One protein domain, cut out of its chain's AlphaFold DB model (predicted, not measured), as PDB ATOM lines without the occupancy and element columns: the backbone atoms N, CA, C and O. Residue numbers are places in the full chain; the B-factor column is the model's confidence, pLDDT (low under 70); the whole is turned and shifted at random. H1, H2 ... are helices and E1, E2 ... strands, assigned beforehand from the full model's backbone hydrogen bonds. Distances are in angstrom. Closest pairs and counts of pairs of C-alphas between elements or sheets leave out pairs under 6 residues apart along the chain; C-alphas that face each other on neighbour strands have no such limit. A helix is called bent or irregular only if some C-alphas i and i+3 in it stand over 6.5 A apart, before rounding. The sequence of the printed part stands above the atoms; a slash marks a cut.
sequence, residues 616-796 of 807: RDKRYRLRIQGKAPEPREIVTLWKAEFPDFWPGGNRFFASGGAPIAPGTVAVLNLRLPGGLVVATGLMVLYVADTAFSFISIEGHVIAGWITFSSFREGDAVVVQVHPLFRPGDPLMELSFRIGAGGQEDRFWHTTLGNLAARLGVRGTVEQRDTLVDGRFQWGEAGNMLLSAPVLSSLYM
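This is residues 616 to 796 of the 807 residues of a protein of Syntrophaceae bacterium PtaB.Bin038 (UniProt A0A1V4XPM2). A twisted sheet of eight strands curls like part of a barrel, with the long helix arm H3b and the shorter helix H1 covering one face, in two layers. At the end of the printed part H4 packs on H3a, and H5 sits beside strand E4. The 181 printed residues hold, in order, E1 H1 H2 E2 E3 E4 E5 E6 E7 H3 E8 H4 H5; the sheet runs E2 E3 E4 E5 E6 E7 E1 E8, all antiparallel. The class is mixed, helices and strands; the whole is compact, with a radius of gyration of the C-alphas of 16.5 A and spans of 49 by 38 by 30 A.

E1, residues 616 to 624, begins at C-alpha 616 (-35.610, 45.286, 11.847) and is 25.5 A long. H1 is residues 631 to 640, H2 642 to 645, E2 651 to 654 and E3 665 to 671. E4, residues 677 to 687, measures 28.1 A; E5 is 691 to 697. E6, residues 702 to 713, 29.3 A, bends by 59 degrees at residue 710; E7, 716 to 727, measures 32.8 A. H3, residues 730 to 759, is one helix by its hydrogen bonds but bent, with C-alphas 738 and 741 8.0 A apart; its arms are H3a, 730 to 738, and H3b, 741 to 759, 27.3 A. E8, residues 763 to 773, measures 31.2 A. H4, residues 778 to 786, is irregular, with C-alphas 779 and 782 7.3 A apart. H5, residues 788 to 796, ends at C-alpha 796 (-47.111, 37.412, 38.906).

E2 to E7 form a meander, each strand the antiparallel neighbour of the one before; N 707 and O 722 of hairpin E6 and E7 are 2.9 A apart. E1 lies between E7 and E8, with N 620 and O 721 at 2.9 A and N 619 and O 768 at 2.8 A. E7, H3 and E8 make a split strand-helix-strand unit, two strands running the same way with E1 between them, its crossover right-handed. H3b is over E1 and E8 at a height over the sheet of 9.1 A. H1 is over E6 and only just over E5, with 3 C-alphas on E5, at a height of 8.0 A. H2 touches residues 750 to 755 of H3b, closest C-alphas Phe 645 and Thr 751, 5.1 A. H3a and H4 only just touch, with 3 pairs of C-alphas within 8 A, the closest Pro 730 and Ala 781, 6.2 A. H5 stands at the sheet's level. Every O i to N i+4 pair is within hydrogen-bond range in H1, H3a, H3b and H5; H4 has 0 of 5, but 5 of 6 O i to N i+3 pairs, and H2 is too short for an i+4 pair.

The farthest C-alphas, Asp 715 and Leu 794, are 51.0 A apart. The printed part has no cut and no long link. Its mean pLDDT is 89.8; residues 673 to 674 are under 70.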
ATOM      1  N   ARG A 616     -34.462  45.292  12.754       94.19
ATOM      2  CA  ARG A 616     -35.610  45.286  11.847       94.19
ATOM      3  C   ARG A 616     -36.199  46.681  11.696       94.19
ATOM      4  O   ARG A 616     -36.389  47.387  12.682       94.19
ATOM      5  N   ASP A 617     -36.499  47.027  10.452       94.38
ATOM      6  CA  ASP A 617     -37.336  48.160  10.051       94.38
ATOM      7  C   ASP A 617     -38.647  47.563   9.541       94.38
ATOM      8  O   ASP A 617     -38.662  46.896   8.499       94.38
ATOM      9  N   LYS A 618     -39.730  47.732  10.309       95.38
ATOM     10  CA  LYS A 618     -41.065  47.332   9.858       95.38
ATOM     11  C   LYS A 618     -41.938  48.551   9.640       95.38
ATOM     12  O   LYS A 618     -41.879  49.513  10.392       95.38
ATOM     13  N   ARG A 619     -42.825  48.477   8.653       94.75
ATOM     14  CA  ARG A 619     -43.805  49.525   8.362       94.75
ATOM     15  C   ARG A 619     -45.167  48.914   8.162       94.75
ATOM     16  O   ARG A 619     -45.317  48.010   7.344       94.75
ATOM     17  N   TYR A 620     -46.141  49.458   8.873       96.62
ATOM     18  CA  TYR A 620     -47.551  49.141   8.713       96.62
ATOM     19  C   TYR A 620     -48.242  50.403   8.225       96.62
ATOM     20  O   TYR A 620     -48.253  51.409   8.936       96.62
ATOM     21  N   ARG A 621     -48.764  50.374   7.001       94.75
ATOM     22  CA  ARG A 621     -49.359  51.536   6.337       94.75
ATOM     23  C   ARG A 621     -50.813  51.259   6.024       94.75
ATOM     24  O   ARG A 621     -51.122  50.454   5.154       94.75
ATOM     25  N   LEU A 622     -51.704  51.953   6.712       94.00
ATOM     26  CA  LEU A 622     -53.106  52.016   6.340       94.00
ATOM     27  C   LEU A 622     -53.278  53.119   5.291       94.00
ATOM     28  O   LEU A 622     -53.089  54.297   5.599       94.00
ATOM     29  N   ARG A 623     -53.644  52.742   4.063       91.06
ATOM     30  CA  ARG A 623     -53.970  53.704   3.000       91.06
ATOM     31  C   ARG A 623     -55.466  54.001   3.008       91.06
ATOM     32  O   ARG A 623     -56.275  53.090   2.831       91.06
ATOM     33  N   ILE A 624     -55.828  55.268   3.185       89.62
ATOM     34  CA  ILE A 624     -57.214  55.741   3.152       89.62
ATOM     35  C   ILE A 624     -57.424  56.519   1.851       89.62
ATOM     36  O   ILE A 624     -56.762  57.531   1.612       89.62
ATOM     37  N   GLN A 625     -58.342  56.044   1.010       82.12
ATOM     38  CA  GLN A 625     -58.720  56.698  -0.246       82.12
ATOM     39  C   GLN A 625     -60.023  57.499  -0.076       82.12
ATOM     40  O   GLN A 625     -60.921  57.083   0.658       82.12
ATOM     41  N   GLY A 626     -60.153  58.629  -0.778       75.06
ATOM     42  CA  GLY A 626     -61.368  59.454  -0.779       75.06
ATOM     43  C   GLY A 626     -61.399  60.527   0.319       75.06
ATOM     44  O   GLY A 626     -60.391  61.177   0.584       75.06
ATOM     45  N   LYS A 627     -62.567  60.756   0.942       76.69
ATOM     46  CA  LYS A 627     -62.783  61.814   1.953       76.69
ATOM     47  C   LYS A 627     -62.177  61.423   3.312       76.69
ATOM     48  O   LYS A 627     -62.898  61.073   4.242       76.69
ATOM     49  N   ALA A 628     -60.850  61.443   3.398       78.31
ATOM     50  CA  ALA A 628     -60.095  61.178   4.619       78.31
ATOM     51  C   ALA A 628     -59.938  62.452   5.480       78.31
ATOM     52  O   ALA A 628     -59.786  63.536   4.908       78.31
ATOM     53  N   PRO A 629     -59.937  62.337   6.824       87.12
ATOM     54  CA  PRO A 629     -59.537  63.425   7.718       87.12
ATOM     55  C   PRO A 629     -58.110  63.906   7.433       87.12
ATOM     56  O   PRO A 629     -57.294  63.162   6.878       87.12
ATOM     57  N   GLU A 630     -57.788  65.136   7.832       90.50
ATOM     58  CA  GLU A 630     -56.426  65.646   7.666       90.50
ATOM     59  C   GLU A 630     -55.439  64.863   8.551       90.50
ATOM     60  O   GLU A 630     -55.777  64.507   9.685       90.50
ATOM     61  N   PRO A 631     -54.182  64.652   8.113       90.69
ATOM     62  CA  PRO A 631     -53.182  63.917   8.892       90.69
ATOM     63  C   PRO A 631     -53.023  64.378  10.349       90.69
ATOM     64  O   PRO A 631     -52.882  63.564  11.261       90.69
ATOM     65  N   ARG A 632     -53.105  65.693  10.586       91.44
ATOM     66  CA  ARG A 632     -53.038  66.285  11.931       91.44
ATOM     67  C   ARG A 632     -54.222  65.898  12.821       91.44
ATOM     68  O   ARG A 632     -54.058  65.735  14.027       91.44
ATOM     69  N   GLU A 633     -55.412  65.741  12.245       91.06
ATOM     70  CA  GLU A 633     -56.628  65.365  12.976       91.06
ATOM     71  C   GLU A 633     -56.530  63.906  13.416       91.06
ATOM     72  O   GLU A 633     -56.826  63.583  14.567       91.06
ATOM     73  N   ILE A 634     -56.014  63.049  12.528       93.75
ATOM     74  CA  ILE A 634     -55.748  61.639  12.817       93.75
ATOM     75  C   ILE A 634     -54.753  61.514  13.971       93.75
ATOM     76  O   ILE A 634     -55.032  60.819  14.941       93.75
ATOM     77  N   VAL A 635     -53.611  62.206  13.903       93.50
ATOM     78  CA  VAL A 635     -52.586  62.138  14.959       93.50
ATOM     79  C   VAL A 635     -53.063  62.760  16.272       93.50
ATOM     80  O   VAL A 635     -52.741  62.249  17.343       93.50
ATOM     81  N   THR A 636     -53.865  63.823  16.221       92.12
ATOM     82  CA  THR A 636     -54.465  64.423  17.422       92.12
ATOM     83  C   THR A 636     -55.404  63.441  18.120       92.12
ATOM     84  O   THR A 636     -55.253  63.211  19.321       92.12
ATOM     85  N   LEU A 637     -56.311  62.806  17.370       93.31
ATOM     86  CA  LEU A 637     -57.187  61.755  17.893       93.31
ATOM     87  C   LEU A 637     -56.371  60.577  18.434       93.31
ATOM     88  O   LEU A 637     -56.631  60.090  19.533       93.31
ATOM     89  N   TRP A 638     -55.352  60.151  17.687       94.44
ATOM     90  CA  TRP A 638     -54.528  59.012  18.068       94.44
ATOM     91  C   TRP A 638     -53.784  59.260  19.379       94.44
ATOM     92  O   TRP A 638     -53.736  58.369  20.217       94.44
ATOM     93  N   LYS A 639     -53.257  60.467  19.609       93.06
ATOM     94  CA  LYS A 639     -52.622  60.815  20.890       93.06
ATOM     95  C   LYS A 639     -53.628  60.864  22.045       93.06
ATOM     96  O   LYS A 639     -53.288  60.468  23.156       93.06
ATOM     97  N   ALA A 640     -54.842  61.355  21.798       89.62
ATOM     98  CA  ALA A 640     -55.871  61.497  22.828       89.62
ATOM     99  C   ALA A 640     -56.425  60.142  23.304       89.62
ATOM    100  O   ALA A 640     -56.611  59.945  24.501       89.62
ATOM    101  N   GLU A 641     -56.639  59.208  22.375       92.31
ATOM    102  CA  GLU A 641     -57.269  57.899  22.620       92.31
ATOM    103  C   GLU A 641     -56.269  56.737  22.428       92.31
ATOM    104  O   GLU A 641     -56.645  55.606  22.134       92.31
ATOM    105  N   PHE A 642     -54.962  56.997  22.563       91.25
ATOM    106  CA  PHE A 642     -53.894  56.062  22.177       91.25
ATOM    107  C   PHE A 642     -54.074  54.605  22.649       91.25
ATOM    108  O   PHE A 642     -53.996  53.707  21.802       91.25
ATOM    109  N   PRO A 643     -54.320  54.321  23.947       89.81
ATOM    110  CA  PRO A 643     -54.510  52.946  24.404       89.81
ATOM    111  C   PRO A 643     -55.806  52.287  23.931       89.81
ATOM    112  O   PRO A 643     -55.860  51.058  23.895       89.81
ATOM    113  N   ASP A 644     -56.826  53.061  23.559       91.44
ATOM    114  CA  ASP A 644     -58.143  52.528  23.188       91.44
ATOM    115  C   ASP A 644     -58.099  51.795  21.840       91.44
ATOM    116  O   ASP A 644     -58.941  50.946  21.547       91.44
ATOM    117  N   PHE A 645     -57.070  52.066  21.033       93.06
ATOM    118  CA  PHE A 645     -56.843  51.378  19.766       93.06
ATOM    119  C   PHE A 645     -56.143  50.026  19.925       93.06
ATOM    120  O   PHE A 645     -56.134  49.241  18.979       93.06
ATOM    121  N   TRP A 646     -55.558  49.712  21.080       92.50
ATOM    122  CA  TRP A 646     -54.784  48.481  21.256       92.50
ATOM    123  C   TRP A 646     -55.679  47.234  21.365       92.50
ATOM    124  O   TRP A 646     -56.836  47.320  21.779       92.50
ATOM    125  N   PRO A 647     -55.162  46.028  21.050       88.94
ATOM    126  CA  PRO A 647     -55.865  44.783  21.340       88.94
ATOM    127  C   PRO A 647     -56.266  44.681  22.820       88.94
ATOM    128  O   PRO A 647     -55.496  45.046  23.715       88.94
ATOM    129  N   GLY A 648     -57.452  44.126  23.080       85.44
ATOM    130  CA  GLY A 648     -58.029  44.059  24.421       85.44
ATOM    131  C   GLY A 648     -57.120  43.393  25.464       85.44
ATOM    132  O   GLY A 648     -56.545  42.327  25.240       85.44
ATOM    133  N   GLY A 649     -57.032  44.009  26.647       82.19
ATOM    134  CA  GLY A 649     -56.252  43.511  27.786       82.19
ATOM    135  C   GLY A 649     -54.852  44.113  27.936       82.19
ATOM    136  O   GLY A 649     -54.221  43.865  28.961       82.19
ATOM    137  N   ASN A 650     -54.389  44.916  26.975       90.00
ATOM    138  CA  ASN A 650     -53.186  45.737  27.118       90.00
ATOM    139  C   ASN A 650     -53.540  47.073  27.781       90.00
ATOM    140  O   ASN A 650     -54.616  47.615  27.536       90.00
ATOM    141  N   ARG A 651     -52.662  47.604  28.638       90.94
ATOM    142  CA  ARG A 651     -52.891  48.888  29.323       90.94
ATOM    143  C   ARG A 651     -51.670  49.794  29.238       90.94
ATOM    144  O   ARG A 651     -50.537  49.321  29.331       90.94
ATOM    145  N   PHE A 652     -51.935  51.089  29.115       91.94
ATOM    146  CA  PHE A 652     -50.961  52.175  29.076       91.94
ATOM    147  C   PHE A 652     -51.242  53.128  30.238       91.94
ATOM    148  O   PHE A 652     -52.373  53.584  30.403       91.94
ATOM    149  N   PHE A 653     -50.224  53.441  31.033       90.38
ATOM    150  CA  PHE A 653     -50.336  54.344  32.173       90.38
ATOM    151  C   PHE A 653     -49.309  55.464  32.040       90.38
ATOM    152  O   PHE A 653     -48.134  55.275  32.361       90.38
ATOM    153  N   ALA A 654     -49.746  56.634  31.572       88.50
ATOM    154  CA  ALA A 654     -48.906  57.823  31.557       88.50
ATOM    155  C   ALA A 654     -48.589  58.277  32.989       88.50
ATOM    156  O   ALA A 654     -49.470  58.361  33.850       88.50
ATOM    157  N   SER A 655     -47.324  58.601  33.228       82.56
ATOM    158  CA  SER A 655     -46.850  59.178  34.480       82.56
ATOM    159  C   SER A 655     -47.645  60.433  34.843       82.56
ATOM    160  O   SER A 655     -47.685  61.392  34.076       82.56
ATOM    161  N   GLY A 656     -48.274  60.436  36.022       76.38
ATOM    162  CA  GLY A 656     -49.067  61.561  36.521       76.38
ATOM    163  C   GLY A 656     -50.367  61.824  35.752       76.38
ATOM    164  O   GLY A 656     -50.955  62.882  35.943       76.38
ATOM    165  N   GLY A 657     -50.806  60.904  34.881       77.75
ATOM    166  CA  GLY A 657     -51.935  61.143  33.976       77.75
ATOM    167  C   GLY A 657     -51.630  62.173  32.882       77.75
ATOM    168  O   GLY A 657     -52.551  62.775  32.338       77.75
ATOM    169  N   ALA A 658     -50.346  62.407  32.594       80.50
ATOM    170  CA  ALA A 658     -49.915  63.384  31.605       80.50
ATOM    171  C   ALA A 658     -50.366  63.006  30.177       80.50
ATOM    172  O   ALA A 658     -50.442  61.817  29.849       80.50
ATOM    173  N   PRO A 659     -50.627  63.999  29.306       85.38
ATOM    174  CA  PRO A 659     -50.843  63.748  27.884       85.38
ATOM    175  C   PRO A 659     -49.570  63.199  27.217       85.38
ATOM    176  O   PRO A 659     -48.474  63.288  27.771       85.38
ATOM    177  N   ILE A 660     -49.691  62.670  25.994       89.19
ATOM    178  CA  ILE A 660     -48.532  62.286  25.171       89.19
ATOM    179  C   ILE A 660     -47.776  63.558  24.759       89.19
ATOM    180  O   ILE A 660     -48.086  64.201  23.756       89.19
ATOM    181  N   ALA A 661     -46.786  63.914  25.573       89.88
ATOM    182  CA  ALA A 661     -45.900  65.061  25.418       89.88
ATOM    183  C   ALA A 661     -44.432  64.607  25.480       89.88
ATOM    184  O   ALA A 661     -44.154  63.647  26.207       89.88
ATOM    185  N   PRO A 662     -43.487  65.270  24.783       90.81
ATOM    186  CA  PRO A 662     -42.074  64.890  24.816       90.81
ATOM    187  C   PRO A 662     -41.544  64.742  26.250       90.81
ATOM    188  O   PRO A 662     -41.782  65.594  27.102       90.81
ATOM    189  N   GLY A 663     -40.862  63.632  26.535       91.31
ATOM    190  CA  GLY A 663     -40.332  63.301  27.864       91.31
ATOM    191  C   GLY A 663     -41.327  62.615  28.806       91.31
ATOM    192  O   GLY A 663     -40.937  62.163  29.883       91.31
ATOM    193  N   THR A 664     -42.597  62.469  28.415       91.56
ATOM    194  CA  THR A 664     -43.583  61.741  29.227       91.56
ATOM    195  C   THR A 664     -43.200  60.268  29.320       91.56
ATOM    196  O   THR A 664     -43.083  59.576  28.310       91.56
ATOM    197  N   VAL A 665     -43.028  59.776  30.546       92.56
ATOM    198  CA  VAL A 665     -42.777  58.358  30.835       92.56
ATOM    199  C   VAL A 665     -44.107  57.627  30.977       92.56
ATOM    200  O   VAL A 665     -45.019  58.138  31.627       92.56
ATOM    201  N   ALA A 666     -44.220  56.420  30.425       92.44
ATOM    202  CA  ALA A 666     -45.395  55.575  30.621       92.44
ATOM    203  C   ALA A 666     -45.026  54.145  31.018       92.44
ATOM    204  O   ALA A 666     -44.004  53.600  30.596       92.44
ATOM    205  N   VAL A 667     -45.897  53.536  31.822       92.62
ATOM    206  CA  VAL A 667     -45.853  52.118  32.194       92.62
ATOM    207  C   VAL A 667     -46.814  51.348  31.295       92.62
ATOM    208  O   VAL A 667     -47.955  51.763  31.096       92.62
ATOM    209  N   LEU A 668     -46.365  50.213  30.772       92.88
ATOM    210  CA  LEU A 668     -47.155  49.307  29.950       92.88
ATOM    211  C   LEU A 668     -47.387  47.997  30.690       92.88
ATOM    212  O   LEU A 668     -46.435  47.369  31.149       92.88
ATOM    213  N   ASN A 669     -48.638  47.552  30.714       92.19
ATOM    214  CA  ASN A 669     -49.008  46.199  31.105       92.19
ATOM    215  C   ASN A 669     -49.509  45.472  29.854       92.19
ATOM    216  O   ASN A 669     -50.671  45.624  29.470       92.19
ATOM    217  N   LEU A 670     -48.627  44.713  29.205       89.81
ATOM    218  CA  LEU A 670     -48.918  44.012  27.954       89.81
ATOM    219  C   LEU A 670     -49.369  42.580  28.237       89.81
ATOM    220  O   LEU A 670     -48.714  41.854  28.984       89.81
ATOM    221  N   ARG A 671     -50.490  42.156  27.655       86.56
ATOM    222  CA  ARG A 671     -51.036  40.815  27.871       86.56
ATOM    223  C   ARG A 671     -50.417  39.829  26.885       86.56
ATOM    224  O   ARG A 671     -50.554  39.987  25.677       86.56
ATOM    225  N   LEU A 672     -49.795  38.782  27.416       77.31
ATOM    226  CA  LEU A 672     -49.269  37.659  26.644       77.31
ATOM    227  C   LEU A 672     -50.263  36.482  26.593       77.31
ATOM    228  O   LEU A 672     -51.181  36.391  27.425       77.31
ATOM    229  N   PRO A 673     -50.082  35.541  25.642       67.50
ATOM    230  CA  PRO A 673     -50.788  34.262  25.642       67.50
ATOM    231  C   PRO A 673     -50.676  33.542  26.996       67.50
ATOM    232  O   PRO A 673     -49.653  33.620  27.672       67.50
ATOM    233  N   GLY A 674     -51.743  32.857  27.417       68.44
ATOM    234  CA  GLY A 674     -51.796  32.184  28.725       68.44
ATOM    235  C   GLY A 674     -52.143  33.093  29.913       68.44
ATOM    236  O   GLY A 674     -52.171  32.625  31.045       68.44
ATOM    237  N   GLY A 675     -52.449  34.377  29.681       71.38
ATOM    238  CA  GLY A 675     -52.931  35.293  30.728       71.38
ATOM    239  C   GLY A 675     -51.834  35.978  31.546       71.38
ATOM    240  O   GLY A 675     -52.150  36.699  32.493       71.38
ATOM    241  N   LEU A 676     -50.566  35.793  31.167       80.00
ATOM    242  CA  LEU A 676     -49.430  36.516  31.735       80.00
ATOM    243  C   LEU A 676     -49.473  37.996  31.335       80.00
ATOM    244  O   LEU A 676     -49.879  38.344  30.226       80.00
ATOM    245  N   VAL A 677     -49.033  38.868  32.243       87.75
ATOM    246  CA  VAL A 677     -48.892  40.308  31.998       87.75
ATOM    247  C   VAL A 677     -47.412  40.656  32.058       87.75
ATOM    248  O   VAL A 677     -46.733  40.292  33.013       87.75
ATOM    249  N   VAL A 678     -46.912  41.366  31.053       90.12
ATOM    250  CA  VAL A 678     -45.559  41.923  31.027       90.12
ATOM    251  C   VAL A 678     -45.632  43.392  31.407       90.12
ATOM    252  O   VAL A 678     -46.231  44.191  30.691       90.12
ATOM    253  N   ALA A 679     -45.010  43.734  32.531       91.69
ATOM    254  CA  ALA A 679     -44.796  45.100  32.976       91.69
ATOM    255  C   ALA A 679     -43.513  45.663  32.380       91.69
ATOM    256  O   ALA A 679     -42.416  45.175  32.659       91.69
ATOM    257  N   THR A 680     -43.634  46.726  31.607       93.06
ATOM    258  CA  THR A 680     -42.495  47.425  31.016       93.06
ATOM    259  C   THR A 680     -42.805  48.917  30.889       93.06
ATOM    260  O   THR A 680     -43.806  49.377  31.433       93.06
ATOM    261  N   GLY A 681     -41.960  49.701  30.230       92.81
ATOM    262  CA  GLY A 681     -42.203  51.125  30.040       92.81
ATOM    263  C   GLY A 681     -41.613  51.671  28.756       92.81
ATOM    264  O   GLY A 681     -40.908  50.978  28.024       92.81
ATOM    265  N   LEU A 682     -41.946  52.928  28.501       94.19
ATOM    266  CA  LEU A 682     -41.469  53.714  27.375       94.19
ATOM    267  C   LEU A 682     -41.390  55.193  27.773       94.19
ATOM    268  O   LEU A 682     -41.946  55.605  28.797       94.19
ATOM    269  N   MET A 683     -40.724  55.992  26.950       95.12
ATOM    270  CA  MET A 683     -40.754  57.449  27.036       95.12
ATOM    271  C   MET A 683     -41.197  58.027  25.695       95.12
ATOM    272  O   MET A 683     -40.785  57.536  24.644       95.12
ATOM    273  N   VAL A 684     -42.022  59.074  25.714       95.25
ATOM    274  CA  VAL A 684     -42.340  59.852  24.512       95.25
ATOM    275  C   VAL A 684     -41.062  60.539  24.038       95.25
ATOM    276  O   VAL A 684     -40.549  61.437  24.702       95.25
ATOM    277  N   LEU A 685     -40.546  60.084  22.902       95.06
ATOM    278  CA  LEU A 685     -39.303  60.543  22.291       95.06
ATOM    279  C   LEU A 685     -39.503  61.869  21.553       95.06
ATOM    280  O   LEU A 685     -38.664  62.763  21.643       95.06
ATOM    281  N   TYR A 686     -40.611  61.972  20.819       94.62
ATOM    282  CA  TYR A 686     -40.880  63.069  19.898       94.62
ATOM    283  C   TYR A 686     -42.383  63.301  19.736       94.62
ATOM    284  O   TYR A 686     -43.149  62.335  19.709       94.62
ATOM    285  N   VAL A 687     -42.806  64.558  19.582       93.44
ATOM    286  CA  VAL A 687     -44.186  64.934  19.240       93.44
ATOM    287  C   VAL A 687     -44.194  66.097  18.248       93.44
ATOM    288  O   VAL A 687     -43.542  67.113  18.461       93.44
ATOM    289  N   ALA A 688     -45.004  65.953  17.205       90.19
ATOM    290  CA  ALA A 688     -45.376  66.973  16.234       90.19
ATOM    291  C   ALA A 688     -46.890  66.899  15.940       90.19
ATOM    292  O   ALA A 688     -47.626  66.085  16.521       90.19
ATOM    293  N   ASP A 689     -47.360  67.744  15.023       87.25
ATOM    294  CA  ASP A 689     -48.764  67.782  14.598       87.25
ATOM    295  C   ASP A 689     -49.182  66.521  13.843       87.25
ATOM    296  O   ASP A 689     -50.310  66.054  13.988       87.25
ATOM    297  N   THR A 690     -48.272  65.948  13.055       89.62
ATOM    298  CA  THR A 690     -48.547  64.789  12.195       89.62
ATOM    299  C   THR A 690     -47.755  63.540  12.570       89.62
ATOM    300  O   THR A 690     -47.852  62.526  11.880       89.62
ATOM    301  N   ALA A 691     -46.983  63.582  13.660       92.81
ATOM    302  CA  ALA A 691     -46.230  62.432  14.140       92.81
ATOM    303  C   ALA A 691     -45.994  62.468  15.654       92.81
ATOM    304  O   ALA A 691     -45.928  63.529  16.267       92.81
ATOM    305  N   PHE A 692     -45.813  61.304  16.260       95.62
ATOM    306  CA  PHE A 692     -45.265  61.148  17.603       95.62
ATOM    307  C   PHE A 692     -44.501  59.831  17.684       95.62
ATOM    308  O   PHE A 692     -44.780  58.893  16.941       95.62
ATOM    309  N   SER A 693     -43.508  59.754  18.561       96.50
ATOM    310  CA  SER A 693     -42.654  58.575  18.683       96.50
ATOM    311  C   SER A 693     -42.407  58.237  20.141       96.50
ATOM    312  O   SER A 693     -42.310  59.131  20.986       96.50
ATOM    313  N   PHE A 694     -42.286  56.947  20.437       96.31
ATOM    314  CA  PHE A 694     -41.862  56.463  21.746       96.31
ATOM    315  C   PHE A 694     -40.583  55.664  21.623       96.31
ATOM    316  O   PHE A 694     -40.438  54.872  20.697       96.31
ATOM    317  N   ILE A 695     -39.702  55.811  22.604       96.06
ATOM    318  CA  ILE A 695     -38.490  55.014  22.753       96.06
ATOM    319  C   ILE A 695     -38.648  54.040  23.922       96.06
ATOM    320  O   ILE A 695     -39.221  54.381  24.964       96.06
ATOM    321  N   SER A 696     -38.168  52.813  23.741       94.94
ATOM    322  CA  SER A 696     -38.193  51.783  24.777       94.94
ATOM    323  C   SER A 696     -37.111  51.987  25.839       94.94
ATOM    324  O   SER A 696     -36.235  52.849  25.736       94.94
ATOM    325  N   ILE A 697     -37.176  51.166  26.882       93.56
ATOM    326  CA  ILE A 697     -36.288  51.209  28.046       93.56
ATOM    327  C   ILE A 697     -35.517  49.898  28.171       93.56
ATOM    328  O   ILE A 697     -35.915  48.880  27.600       93.56
ATOM    329  N   GLU A 698     -34.441  49.893  28.948       91.62
ATOM    330  CA  GLU A 698     -33.722  48.658  29.266       91.62
ATOM    331  C   GLU A 698     -34.658  47.584  29.839       91.62
ATOM    332  O   GLU A 698     -35.458  47.840  30.743       91.62
ATOM    333  N   GLY A 699     -34.541  46.365  29.311       88.69
ATOM    334  CA  GLY A 699     -35.390  45.238  29.692       88.69
ATOM    335  C   GLY A 699     -36.730  45.160  28.958       88.69
ATOM    336  O   GLY A 699     -37.469  44.196  29.159       88.69
ATOM    337  N   HIS A 700     -37.081  46.129  28.108       93.25
ATOM    338  CA  HIS A 700     -38.259  46.033  27.243       93.25
ATOM    339  C   HIS A 700     -38.122  44.885  26.218       93.25
ATOM    340  O   HIS A 700     -37.017  44.474  25.867       93.25
ATOM    341  N   VAL A 701     -39.254  44.355  25.732       91.81
ATOM    342  CA  VAL A 701     -39.290  43.231  24.765       91.81
ATOM    343  C   VAL A 701     -38.566  43.556  23.451       91.81
ATOM    344  O   VAL A 701     -37.913  42.700  22.851       91.81
ATOM    345  N   ILE A 702     -38.641  44.819  23.044       93.25
ATOM    346  CA  ILE A 702     -37.902  45.413  21.933       93.25
ATOM    347  C   ILE A 702     -36.995  46.531  22.463       93.25
ATOM    348  O   ILE A 702     -37.358  47.242  23.393       93.25
ATOM    349  N   ALA A 703     -35.821  46.692  21.874       94.50
ATOM    350  CA  ALA A 703     -34.946  47.840  22.062       94.50
ATOM    351  C   ALA A 703     -34.985  48.658  20.769       94.50
ATOM    352  O   ALA A 703     -34.461  48.234  19.736       94.50
ATOM    353  N   GLY A 704     -35.682  49.786  20.796       94.81
ATOM    354  CA  GLY A 704     -36.046  50.535  19.607       94.81
ATOM    355  C   GLY A 704     -36.902  51.755  19.905       94.81
ATOM    356  O   GLY A 704     -37.151  52.118  21.057       94.81
ATOM    357  N   TRP A 705     -37.387  52.370  18.838       95.81
ATOM    358  CA  TRP A 705     -38.484  53.321  18.926       95.81
ATOM    359  C   TRP A 705     -39.559  52.994  17.904       95.81
ATOM    360  O   TRP A 705     -39.316  52.315  16.905       95.81
ATOM    361  N   ILE A 706     -40.763  53.472  18.188       96.19
ATOM    362  CA  ILE A 706     -41.935  53.277  17.348       96.19
ATOM    363  C   ILE A 706     -42.492  54.648  17.020       96.19
ATOM    364  O   ILE A 706     -42.919  55.376  17.919       96.19
ATOM    365  N   THR A 707     -42.491  54.976  15.735       96.25
ATOM    366  CA  THR A 707     -43.020  56.233  15.222       96.25
ATOM    367  C   THR A 707     -44.418  56.014  14.656       96.25
ATOM    368  O   THR A 707     -44.648  55.127  13.836       96.25
ATOM    369  N   PHE A 708     -45.351  56.835  15.118       95.94
ATOM    370  CA  PHE A 708     -46.729  56.912  14.664       95.94
ATOM    371  C   PHE A 708     -46.875  58.197  13.871       95.94
ATOM    372  O   PHE A 708     -46.623  59.278  14.405       95.94
ATOM    373  N   SER A 709     -47.255  58.103  12.605       94.19
ATOM    374  CA  SER A 709     -47.353  59.276  11.742       94.19
ATOM    375  C   SER A 709     -48.529  59.188  10.787       94.19
ATOM    376  O   SER A 709     -49.060  58.113  10.500       94.19
ATOM    377  N   SER A 710     -48.959  60.345  10.299       92.81
ATOM    378  CA  SER A 710     -49.872  60.429   9.171       92.81
ATOM    379  C   SER A 710     -49.394  61.491   8.194       92.81
ATOM    380  O   SER A 710     -48.905  62.543   8.597       92.81
ATOM    381  N   PHE A 711     -49.521  61.219   6.901       89.06
ATOM    382  CA  PHE A 711     -49.107  62.132   5.838       89.06
ATOM    383  C   PHE A 711     -49.893  61.847   4.556       89.06
ATOM    384  O   PHE A 711     -50.579  60.830   4.441       89.06
ATOM    385  N   ARG A 712     -49.822  62.768   3.591       86.31
ATOM    386  CA  ARG A 712     -50.435  62.599   2.269       86.31
ATOM    387  C   ARG A 712     -49.421  61.999   1.302       86.31
ATOM    388  O   ARG A 712     -48.274  62.428   1.269       86.31
ATOM    389  N   GLU A 713     -49.854  61.025   0.511       83.62
ATOM    390  CA  GLU A 713     -49.061  60.420  -0.560       83.62
ATOM    391  C   GLU A 713     -49.948  60.296  -1.806       83.62
ATOM    392  O   GLU A 713     -50.817  59.421  -1.888       83.62
ATOM    393  N   GLY A 714     -49.770  61.224  -2.754       82.44
ATOM    394  CA  GLY A 714     -50.727  61.436  -3.844       82.44
ATOM    395  C   GLY A 714     -52.105  61.835  -3.301       82.44
ATOM    396  O   GLY A 714     -52.202  62.669  -2.401       82.44
ATOM    397  N   ASP A 715     -53.160  61.188  -3.800       82.94
ATOM    398  CA  ASP A 715     -54.549  61.429  -3.374       82.94
ATOM    399  C   ASP A 715     -54.960  60.649  -2.107       82.94
ATOM    400  O   ASP A 715     -56.109  60.725  -1.666       82.94
ATOM    401  N   ALA A 716     -54.047  59.875  -1.510       86.94
ATOM    402  CA  ALA A 716     -54.322  59.065  -0.325       86.94
ATOM    403  C   ALA A 716     -53.756  59.704   0.951       86.94
ATOM    404  O   ALA A 716     -52.671  60.291   0.951       86.94
ATOM    405  N   VAL A 717     -54.464  59.521   2.069       91.19
ATOM    406  CA  VAL A 717     -53.911  59.756   3.409       91.19
ATOM    407  C   VAL A 717     -53.359  58.434   3.928       91.19
ATOM    408  O   VAL A 717     -54.068  57.426   3.978       91.19
ATOM    409  N   VAL A 718     -52.083  58.436   4.294       91.44
ATOM    410  CA  VAL A 718     -51.391  57.287   4.870       91.44
ATOM    411  C   VAL A 718     -51.335  57.464   6.380       91.44
ATOM    412  O   VAL A 718     -50.976  58.532   6.879       91.44
ATOM    413  N   VAL A 719     -51.690  56.410   7.108       94.62
ATOM    414  CA  VAL A 719     -51.480  56.294   8.553       94.62
ATOM    415  C   VAL A 719     -50.455  55.193   8.778       94.62
ATOM    416  O   VAL A 719     -50.663  54.055   8.352       94.62
ATOM    417  N   GLN A 720     -49.329  55.538   9.395       94.50
ATOM    418  CA  GLN A 720     -48.157  54.679   9.503       94.50
ATOM    419  C   GLN A 720     -47.824  54.369  10.965       94.50
ATOM    420  O   GLN A 720     -47.780  55.260  11.813       94.50
ATOM    421  N   VAL A 721     -47.515  53.097  11.224       96.94
ATOM    422  CA  VAL A 721     -46.730  52.662  12.386       96.94
ATOM    423  C   VAL A 721     -45.386  52.156  11.877       96.94
ATOM    424  O   VAL A 721     -45.342  51.258  11.033       96.94
ATOM    425  N   HIS A 722     -44.299  52.730  12.383       95.44
ATOM    426  CA  HIS A 722     -42.934  52.401  11.992       95.44
ATOM    427  C   HIS A 722     -42.083  52.075  13.225       95.44
ATOM    428  O   HIS A 722     -41.503  52.972  13.844       95.44
ATOM    429  N   PRO A 723     -42.026  50.796  13.632       96.00
ATOM    430  CA  PRO A 723     -41.047  50.331  14.600       96.00
ATOM    431  C   PRO A 723     -39.677  50.097  13.937       96.00
ATOM    432  O   PRO A 723     -39.547  49.312  12.994       96.00
ATOM    433  N   LEU A 724     -38.642  50.729  14.495       96.00
ATOM    434  CA  LEU A 724     -37.234  50.439  14.218       96.00
ATOM    435  C   LEU A 724     -36.605  49.872  15.489       96.00
ATOM    436  O   LEU A 724     -36.428  50.590  16.479       96.00
ATOM    437  N   PHE A 725     -36.284  48.579  15.486       95.94
ATOM    438  CA  PHE A 725     -35.906  47.900  16.723       95.94
ATOM    439  C   PHE A 725     -35.026  46.668  16.526       95.94
ATOM    440  O   PHE A 725     -34.953  46.068  15.454       95.94
ATOM    441  N   ARG A 726     -34.397  46.261  17.626       94.88
ATOM    442  CA  ARG A 726     -33.823  44.931  17.842       94.88
ATOM    443  C   ARG A 726     -34.571  44.239  18.982       94.88
ATOM    444  O   ARG A 726     -35.037  44.929  19.888       94.88
ATOM    445  N   PRO A 727     -34.662  42.903  19.020       94.88
ATOM    446  CA  PRO A 727     -35.062  42.202  20.237       94.88
ATOM    447  C   PRO A 727     -34.170  42.597  21.421       94.88
ATOM    448  O   PRO A 727     -32.947  42.689  21.271       94.88
ATOM    449  N   GLY A 728     -34.786  42.866  22.576       91.38
ATOM    450  CA  GLY A 728     -34.097  43.482  23.717       91.38
ATOM    451  C   GLY A 728     -33.001  42.610  24.336       91.38
ATOM    452  O   GLY A 728     -31.986  43.125  24.798       91.38
ATOM    453  N   ASP A 729     -33.176  41.289  24.298       92.88
ATOM    454  CA  ASP A 729     -32.276  40.311  24.910       92.88
ATOM    455  C   ASP A 729     -32.306  38.955  24.147       92.88
ATOM    456  O   ASP A 729     -33.116  38.782  23.223       92.88
ATOM    457  N   PRO A 730     -31.435  37.979  24.490       93.75
ATOM    458  CA  PRO A 730     -31.400  36.671  23.827       93.75
ATOM    459  C   PRO A 730     -32.701  35.862  23.914       93.75
ATOM    460  O   PRO A 730     -33.044  35.146  22.969       93.75
ATOM    461  N   LEU A 731     -33.436  35.973  25.025       91.12
ATOM    462  CA  LEU A 731     -34.718  35.295  25.208       91.12
ATOM    463  C   LEU A 731     -35.765  35.897  24.265       91.12
ATOM    464  O   LEU A 731     -36.537  35.162  23.644       91.12
ATOM    465  N   MET A 732     -35.760  37.223  24.116       91.88
ATOM    466  CA  MET A 732     -36.637  37.912  23.178       91.88
ATOM    467  C   MET A 732     -36.303  37.535  21.737       91.88
ATOM    468  O   MET A 732     -37.210  37.124  21.019       91.88
ATOM    469  N   GLU A 733     -35.034  37.544  21.319       93.38
ATOM    470  CA  GLU A 733     -34.639  37.097  19.969       93.38
ATOM    471  C   GLU A 733     -35.150  35.679  19.661       93.38
ATOM    472  O   GLU A 733     -35.733  35.447  18.599       93.38
ATOM    473  N   LEU A 734     -35.010  34.738  20.602       91.12
ATOM    474  CA  LEU A 734     -35.557  33.389  20.444       91.12
ATOM    475  C   LEU A 734     -37.087  33.410  20.315       91.12
ATOM    476  O   LEU A 734     -37.632  32.761  19.421       91.12
ATOM    477  N   SER A 735     -37.778  34.179  21.161       87.44
ATOM    478  CA  SER A 735     -39.242  34.293  21.135       87.44
ATOM    479  C   SER A 735     -39.767  34.827  19.793       87.44
ATOM    480  O   SER A 735     -40.758  34.320  19.262       87.44
ATOM    481  N   PHE A 736     -39.066  35.797  19.196       88.31
ATOM    482  CA  PHE A 736     -39.414  36.375  17.901       88.31
ATOM    483  C   PHE A 736     -39.331  35.337  16.778       88.31
ATOM    484  O   PHE A 736     -40.204  35.325  15.909       88.31
ATOM    485  N   ARG A 737     -38.363  34.412  16.842       85.94
ATOM    486  CA  ARG A 737     -38.202  33.314  15.869       85.94
ATOM    487  C   ARG A 737     -39.290  32.253  15.957       85.94
ATOM    488  O   ARG A 737     -39.674  31.699  14.934       85.94
ATOM    489  N   ILE A 738     -39.786  31.972  17.160       85.69
ATOM    490  CA  ILE A 738     -40.782  30.913  17.403       85.69
ATOM    491  C   ILE A 738     -42.234  31.421  17.396       85.69
ATOM    492  O   ILE A 738     -43.148  30.665  17.717       85.69
ATOM    493  N   GLY A 739     -42.467  32.686  17.021       80.94
ATOM    494  CA  GLY A 739     -43.808  33.203  16.719       80.94
ATOM    495  C   GLY A 739     -44.205  34.523  17.385       80.94
ATOM    496  O   GLY A 739     -45.276  35.041  17.064       80.94
ATOM    497  N   ALA A 740     -43.385  35.110  18.268       82.50
ATOM    498  CA  ALA A 740     -43.694  36.419  18.859       82.50
ATOM    499  C   ALA A 740     -43.694  37.549  17.809       82.50
ATOM    500  O   ALA A 740     -44.513  38.460  17.902       82.50
ATOM    501  N   GLY A 741     -42.887  37.437  16.745       82.75
ATOM    502  CA  GLY A 741     -42.905  38.401  15.637       82.75
ATOM    503  C   GLY A 741     -44.260  38.482  14.924       82.75
ATOM    504  O   GLY A 741     -44.741  39.570  14.635       82.75
ATOM    505  N   GLY A 742     -44.941  37.346  14.730       86.88
ATOM    506  CA  GLY A 742     -46.297  37.335  14.169       86.88
ATOM    507  C   GLY A 742     -47.370  37.833  15.148       86.88
ATOM    508  O   GLY A 742     -48.452  38.246  14.735       86.88
ATOM    509  N   GLN A 743     -47.107  37.799  16.460       85.38
ATOM    510  CA  GLN A 743     -47.988  38.431  17.452       85.38
ATOM    511  C   GLN A 743     -47.873  39.954  17.400       85.38
ATOM    512  O   GLN A 743     -48.902  40.624  17.408       85.38
ATOM    513  N   GLU A 744     -46.653  40.479  17.282       89.25
ATOM    514  CA  GLU A 744     -46.407  41.904  17.055       89.25
ATOM    515  C   GLU A 744     -47.096  42.390  15.771       89.25
ATOM    516  O   GLU A 744     -47.827  43.378  15.800       89.25
ATOM    517  N   ASP A 745     -46.956  41.657  14.660       91.94
ATOM    518  CA  ASP A 745     -47.601  42.027  13.396       91.94
ATOM    519  C   ASP A 745     -49.127  42.132  13.554       91.94
ATOM    520  O   ASP A 745     -49.737  43.124  13.146       91.94
ATOM    521  N   ARG A 746     -49.757  41.156  14.222       91.19
ATOM    522  CA  ARG A 746     -51.199  41.191  14.518       91.19
ATOM    523  C   ARG A 746     -51.591  42.338  15.442       91.19
ATOM    524  O   ARG A 746     -52.676  42.895  15.268       91.19
ATOM    525  N   PHE A 747     -50.742  42.690  16.406       91.81
ATOM    526  CA  PHE A 747     -50.980  43.813  17.314       91.81
ATOM    527  C   PHE A 747     -51.123  45.118  16.525       91.81
ATOM    528  O   PHE A 747     -52.111  45.836  16.700       91.81
ATOM    529  N   TRP A 748     -50.201  45.393  15.598       94.31
ATOM    530  CA  TRP A 748     -50.232  46.615  14.791       94.31
ATOM    531  C   TRP A 748     -51.349  46.626  13.745       94.31
ATOM    532  O   TRP A 748     -52.010  47.652  13.591       94.31
ATOM    533  N   HIS A 749     -51.646  45.489  13.107       93.00
ATOM    534  CA  HIS A 749     -52.809  45.370  12.211       93.00
ATOM    535  C   HIS A 749     -54.123  45.656  12.937       93.00
ATOM    536  O   HIS A 749     -54.957  46.407  12.437       93.00
ATOM    537  N   THR A 750     -54.294  45.091  14.134       92.94
ATOM    538  CA  THR A 750     -55.482  45.330  14.964       92.94
ATOM    539  C   THR A 750     -55.557  46.792  15.391       92.94
ATOM    540  O   THR A 750     -56.620  47.394  15.308       92.94
ATOM    541  N   THR A 751     -54.424  47.387  15.777       94.25
ATOM    542  CA  THR A 751     -54.357  48.797  16.190       94.25
ATOM    543  C   THR A 751     -54.775  49.739  15.062       94.25
ATOM    544  O   THR A 751     -55.641  50.591  15.256       94.25
ATOM    545  N   LEU A 752     -54.222  49.553  13.860       94.56
ATOM    546  CA  LEU A 752     -54.602  50.339  12.685       94.56
ATOM    547  C   LEU A 752     -56.049  50.071  12.249       94.56
ATOM    548  O   LEU A 752     -56.739  51.000  11.840       94.56
ATOM    549  N   GLY A 753     -56.532  48.832  12.372       92.38
ATOM    550  CA  GLY A 753     -57.926  48.477  12.094       92.38
ATOM    551  C   GLY A 753     -58.916  49.151  13.048       92.38
ATOM    552  O   GLY A 753     -59.922  49.699  12.601       92.38
ATOM    553  N   ASN A 754     -58.609  49.180  14.348       93.50
ATOM    554  CA  ASN A 754     -59.409  49.871  15.360       93.50
ATOM    555  C   ASN A 754     -59.430  51.385  15.119       93.50
ATOM    556  O   ASN A 754     -60.489  52.007  15.194       93.50
ATOM    557  N   LEU A 755     -58.281  51.972  14.769       93.31
ATOM    558  CA  LEU A 755     -58.196  53.384  14.403       93.31
ATOM    559  C   LEU A 755     -59.014  53.689  13.137       93.31
ATOM    560  O   LEU A 755     -59.784  54.646  13.124       93.31
ATOM    561  N   ALA A 756     -58.922  52.851  12.099       91.06
ATOM    562  CA  ALA A 756     -59.731  52.985  10.885       91.06
ATOM    563  C   ALA A 756     -61.237  52.944  11.191       91.06
ATOM    564  O   ALA A 756     -61.996  53.793  10.720       91.06
ATOM    565  N   ALA A 757     -61.658  51.995  12.034       91.00
ATOM    566  CA  ALA A 757     -63.042  51.868  12.477       91.00
ATOM    567  C   ALA A 757     -63.509  53.111  13.253       91.00
ATOM    568  O   ALA A 757     -64.590  53.631  12.977       91.00
ATOM    569  N   ARG A 758     -62.675  53.638  14.161       93.12
ATOM    570  CA  ARG A 758     -62.951  54.869  14.921       93.12
ATOM    571  C   ARG A 758     -63.079  56.106  14.029       93.12
ATOM    572  O   ARG A 758     -63.881  56.987  14.338       93.12
ATOM    573  N   LEU A 759     -62.307  56.165  12.946       89.50
ATOM    574  CA  LEU A 759     -62.341  57.233  11.941       89.50
ATOM    575  C   LEU A 759     -63.489  57.071  10.926       89.50
ATOM    576  O   LEU A 759     -63.730  57.980  10.135       89.50
ATOM    577  N   GLY A 760     -64.194  55.933  10.921       88.12
ATOM    578  CA  GLY A 760     -65.258  55.643   9.956       88.12
ATOM    579  C   GLY A 760     -64.754  55.405   8.529       88.12
ATOM    580  O   GLY A 760     -65.511  55.575   7.572       88.12
ATOM    581  N   VAL A 761     -63.486  55.020   8.367       87.56
ATOM    582  CA  VAL A 761     -62.835  54.835   7.062       87.56
ATOM    583  C   VAL A 761     -62.540  53.362   6.788       87.56
ATOM    584  O   VAL A 761     -62.356  52.559   7.700       87.56
ATOM    585  N   ARG A 762     -62.480  52.995   5.505       81.19
ATOM    586  CA  ARG A 762     -62.032  51.669   5.058       81.19
ATOM    587  C   ARG A 762     -60.671  51.801   4.387       81.19
ATOM    588  O   ARG A 762     -60.468  52.708   3.587       81.19
ATOM    589  N   GLY A 763     -59.767  50.880   4.693       77.38
ATOM    590  CA  GLY A 763     -58.446  50.814   4.079       77.38
ATOM    591  C   GLY A 763     -57.797  49.459   4.324       77.38
ATOM    592  O   GLY A 763     -58.194  48.718   5.224       77.38
ATOM    593  N   THR A 764     -56.809  49.130   3.500       80.56
ATOM    594  CA  THR A 764     -55.966  47.943   3.662       80.56
ATOM    595  C   THR A 764     -54.663  48.340   4.341       80.56
ATOM    596  O   THR A 764     -54.084  49.378   4.015       80.56
ATOM    597  N   VAL A 765     -54.211  47.522   5.293       90.69
ATOM    598  CA  VAL A 765     -52.906  47.695   5.936       90.69
ATOM    599  C   VAL A 765     -51.862  46.959   5.102       90.69
ATOM    600  O   VAL A 765     -51.909  45.739   4.975       90.69
ATOM    601  N   GLU A 766     -50.935  47.708   4.522       92.44
ATOM    602  CA  GLU A 766     -49.746  47.178   3.861       92.44
ATOM    603  C   GLU A 766     -48.633  46.993   4.898       92.44
ATOM    604  O   GLU A 766     -48.339  47.913   5.665       92.44
ATOM    605  N   GLN A 767     -48.004  45.816   4.916       94.31
ATOM    606  CA  GLN A 767     -46.860  45.516   5.779       94.31
ATOM    607  C   GLN A 767     -45.586  45.385   4.942       94.31
ATOM    608  O   GLN A 767     -45.548  44.646   3.959       94.31
ATOM    609  N   ARG A 768     -44.511  46.036   5.389       93.88
ATOM    610  CA  ARG A 768     -43.141  45.811   4.911       93.88
ATOM    611  C   ARG A 768     -42.255  45.469   6.105       93.88
ATOM    612  O   ARG A 768     -42.295  46.186   7.095       93.88
ATOM    613  N   ASP A 769     -41.465  44.404   6.013       93.06
ATOM    614  CA  ASP A 769     -40.467  44.013   7.021       93.06
ATOM    615  C   ASP A 769     -39.101  43.912   6.335       93.06
ATOM    616  O   ASP A 769     -38.915  43.111   5.418       93.06
ATOM    617  N   THR A 770     -38.170  44.777   6.732       92.44
ATOM    618  CA  THR A 770     -36.822  44.856   6.168       92.44
ATOM    619  C   THR A 770     -35.796  44.503   7.240       92.44
ATOM    620  O   THR A 770     -35.671  45.182   8.260       92.44
ATOM    621  N   LEU A 771     -34.991  43.469   6.979       92.75
ATOM    622  CA  LEU A 771     -33.828  43.146   7.803       92.75
ATOM    623  C   LEU A 771     -32.696  44.138   7.503       92.75
ATOM    624  O   LEU A 771     -32.135  44.140   6.407       92.75
ATOM    625  N   VAL A 772     -32.357  44.985   8.473       90.81
ATOM    626  CA  VAL A 772     -31.306  46.006   8.334       90.81
ATOM    627  C   VAL A 772     -29.937  45.444   8.716       90.81
ATOM    628  O   VAL A 772     -28.956  45.720   8.030       90.81
ATOM    629  N   ASP A 773     -29.875  44.644   9.784       91.38
ATOM    630  CA  ASP A 773     -28.658  43.964  10.242       91.38
ATOM    631  C   ASP A 773     -28.993  42.594  10.835       91.38
ATOM    632  O   ASP A 773     -29.757  42.486  11.795       91.38
ATOM    633  N   GLY A 774     -28.397  41.544  10.268       89.50
ATOM    634  CA  GLY A 774     -28.609  40.156  10.687       89.50
ATOM    635  C   GLY A 774     -27.745  39.702  11.867       89.50
ATOM    636  O   GLY A 774     -27.914  38.571  12.324       89.50
ATOM    637  N   ARG A 775     -26.811  40.539  12.339       89.94
ATOM    638  CA  ARG A 775     -25.852  40.192  13.401       89.94
ATOM    639  C   ARG A 775     -26.442  40.355  14.800       89.94
ATOM    640  O   ARG A 775     -27.236  41.263  15.043       89.94
ATOM    641  N   PHE A 776     -25.966  39.520  15.723       91.50
ATOM    642  CA  PHE A 776     -26.254  39.624  17.156       91.50
ATOM    643  C   PHE A 776     -25.216  40.478  17.885       91.50
ATOM    644  O   PHE A 776     -24.018  40.391  17.607       91.50
ATOM    645  N   GLN A 777     -25.672  41.240  18.875       89.50
ATOM    646  CA  GLN A 777     -24.831  42.053  19.743       89.50
ATOM    647  C   GLN A 777     -24.557  41.328  21.065       89.50
ATOM    648  O   GLN A 777     -25.207  41.579  22.073       89.50
ATOM    649  N   TRP A 778     -23.570  40.428  21.092       88.50
ATOM    650  CA  TRP A 778     -23.234  39.657  22.302       88.50
ATOM    651  C   TRP A 778     -22.821  40.510  23.512       88.50
ATOM    652  O   TRP A 778     -22.973  40.054  24.642       88.50
ATOM    653  N   GLY A 779     -22.366  41.749  23.293       84.94
ATOM    654  CA  GLY A 779     -22.139  42.719  24.373       84.94
ATOM    655  C   GLY A 779     -23.406  43.056  25.170       84.94
ATOM    656  O   GLY A 779     -23.314  43.355  26.353       84.94
ATOM    657  N   GLU A 780     -24.580  42.901  24.557       87.56
ATOM    658  CA  GLU A 780     -25.895  43.182  25.144       87.56
ATOM    659  C   GLU A 780     -26.562  41.929  25.746       87.56
ATOM    660  O   GLU A 780     -27.700  41.976  26.208       87.56
ATOM    661  N   ALA A 781     -25.882  40.774  25.778       87.75
ATOM    662  CA  ALA A 781     -26.463  39.532  26.310       87.75
ATOM    663  C   ALA A 781     -26.838  39.632  27.805       87.75
ATOM    664  O   ALA A 781     -27.760  38.953  28.264       87.75
ATOM    665  N   GLY A 782     -26.162  40.511  28.556       84.56
ATOM    666  CA  GLY A 782     -26.453  40.795  29.966       84.56
ATOM    667  C   GLY A 782     -27.843  41.399  30.211       84.56
ATOM    668  O   GLY A 782     -28.364  41.281  31.323       84.56
ATOM    669  N   ASN A 783     -28.487  41.953  29.176       87.12
ATOM    670  CA  ASN A 783     -29.820  42.557  29.270       87.12
ATOM    671  C   ASN A 783     -30.903  41.547  29.686       87.12
ATOM    672  O   ASN A 783     -31.939  41.944  30.217       87.12
ATOM    673  N   MET A 784     -30.635  40.241  29.563       85.88
ATOM    674  CA  MET A 784     -31.520  39.174  30.043       85.88
ATOM    675  C   MET A 784     -31.840  39.287  31.546       85.88
ATOM    676  O   MET A 784     -32.951  38.964  31.959       85.88
ATOM    677  N   LEU A 785     -30.911  39.789  32.372       84.75
ATOM    678  CA  LEU A 785     -31.141  39.996  33.812       84.75
ATOM    679  C   LEU A 785     -32.185  41.085  34.099       84.75
ATOM    680  O   LEU A 785     -32.762  41.132  35.184       84.75
ATOM    681  N   LEU A 786     -32.413  41.967  33.128       87.12
ATOM    682  CA  LEU A 786     -33.358  43.072  33.212       87.12
ATOM    683  C   LEU A 786     -34.657  42.779  32.452       87.12
ATOM    684  O   LEU A 786     -35.542  43.630  32.430       87.12
ATOM    685  N   SER A 787     -34.782  41.590  31.853       90.12
ATOM    686  CA  SER A 787     -35.875  41.218  30.957       90.12
ATOM    687  C   SER A 787     -37.242  41.369  31.629       90.12
ATOM    688  O   SER A 787     -37.567  40.688  32.609       90.12
ATOM    689  N   ALA A 788     -38.074  42.256  31.082       90.25
ATOM    690  CA  ALA A 788     -39.392  42.560  31.617       90.25
ATOM    691  C   ALA A 788     -40.297  41.320  31.707       90.25
ATOM    692  O   ALA A 788     -40.941  41.159  32.748       90.25
ATOM    693  N   PRO A 789     -40.345  40.405  30.717       88.19
ATOM    694  CA  PRO A 789     -41.091  39.152  30.839       88.19
ATOM    695  C   PRO A 789     -40.636  38.248  31.989       88.19
ATOM    696  O   PRO A 789     -41.482  37.643  32.652       88.19
ATOM    697  N   VAL A 790     -39.328  38.179  32.262       87.12
ATOM    698  CA  VAL A 790     -38.771  37.379  33.368       87.12
ATOM    699  C   VAL A 790     -39.164  37.994  34.709       87.12
ATOM    700  O   VAL A 790     -39.762  37.322  35.550       87.12
ATOM    701  N   LEU A 791     -38.900  39.291  34.885       88.31
ATOM    702  CA  LEU A 791     -39.202  40.012  36.123       88.31
ATOM    703  C   LEU A 791     -40.708  40.052  36.410       88.31
ATOM    704  O   LEU A 791     -41.131  39.873  37.551       88.31
ATOM    705  N   SER A 792     -41.528  40.206  35.367       89.19
ATOM    706  CA  SER A 792     -42.986  40.158  35.494       89.19
ATOM    707  C   SER A 792     -43.465  38.774  35.910       89.19
ATOM    708  O   SER A 792     -44.239  38.673  36.856       89.19
ATOM    709  N   SER A 793     -42.964  37.706  35.277       86.12
ATOM    710  CA  SER A 793     -43.316  36.320  35.622       86.12
ATOM    711  C   SER A 793     -42.992  35.976  37.076       86.12
ATOM    712  O   SER A 793     -43.822  35.384  37.762       86.12
ATOM    713  N   LEU A 794     -41.824  36.399  37.570       85.38
ATOM    714  CA  LEU A 794     -41.430  36.214  38.971       85.38
ATOM    715  C   LEU A 794     -42.365  36.956  39.943       85.38
ATOM    716  O   LEU A 794     -42.597  36.489  41.056       85.38
ATOM    717  N   TYR A 795     -42.930  38.090  39.521       83.44
ATOM    718  CA  TYR A 795     -43.830  38.904  40.337       83.44
ATOM    719  C   TYR A 795     -45.319  38.521  40.219       83.44
ATOM    720  O   TYR A 795     -46.120  38.871  41.091       83.44
ATOM    721  N   MET A 796     -45.711  37.770  39.184       83.38
ATOM    722  CA  MET A 796     -47.111  37.412  38.906       83.38
ATOM    723  C   MET A 796     -47.894  36.855  40.111       83.38
ATOM    724  O   MET A 796     -49.033  37.293  40.301       83.38
TER     725      MET A 796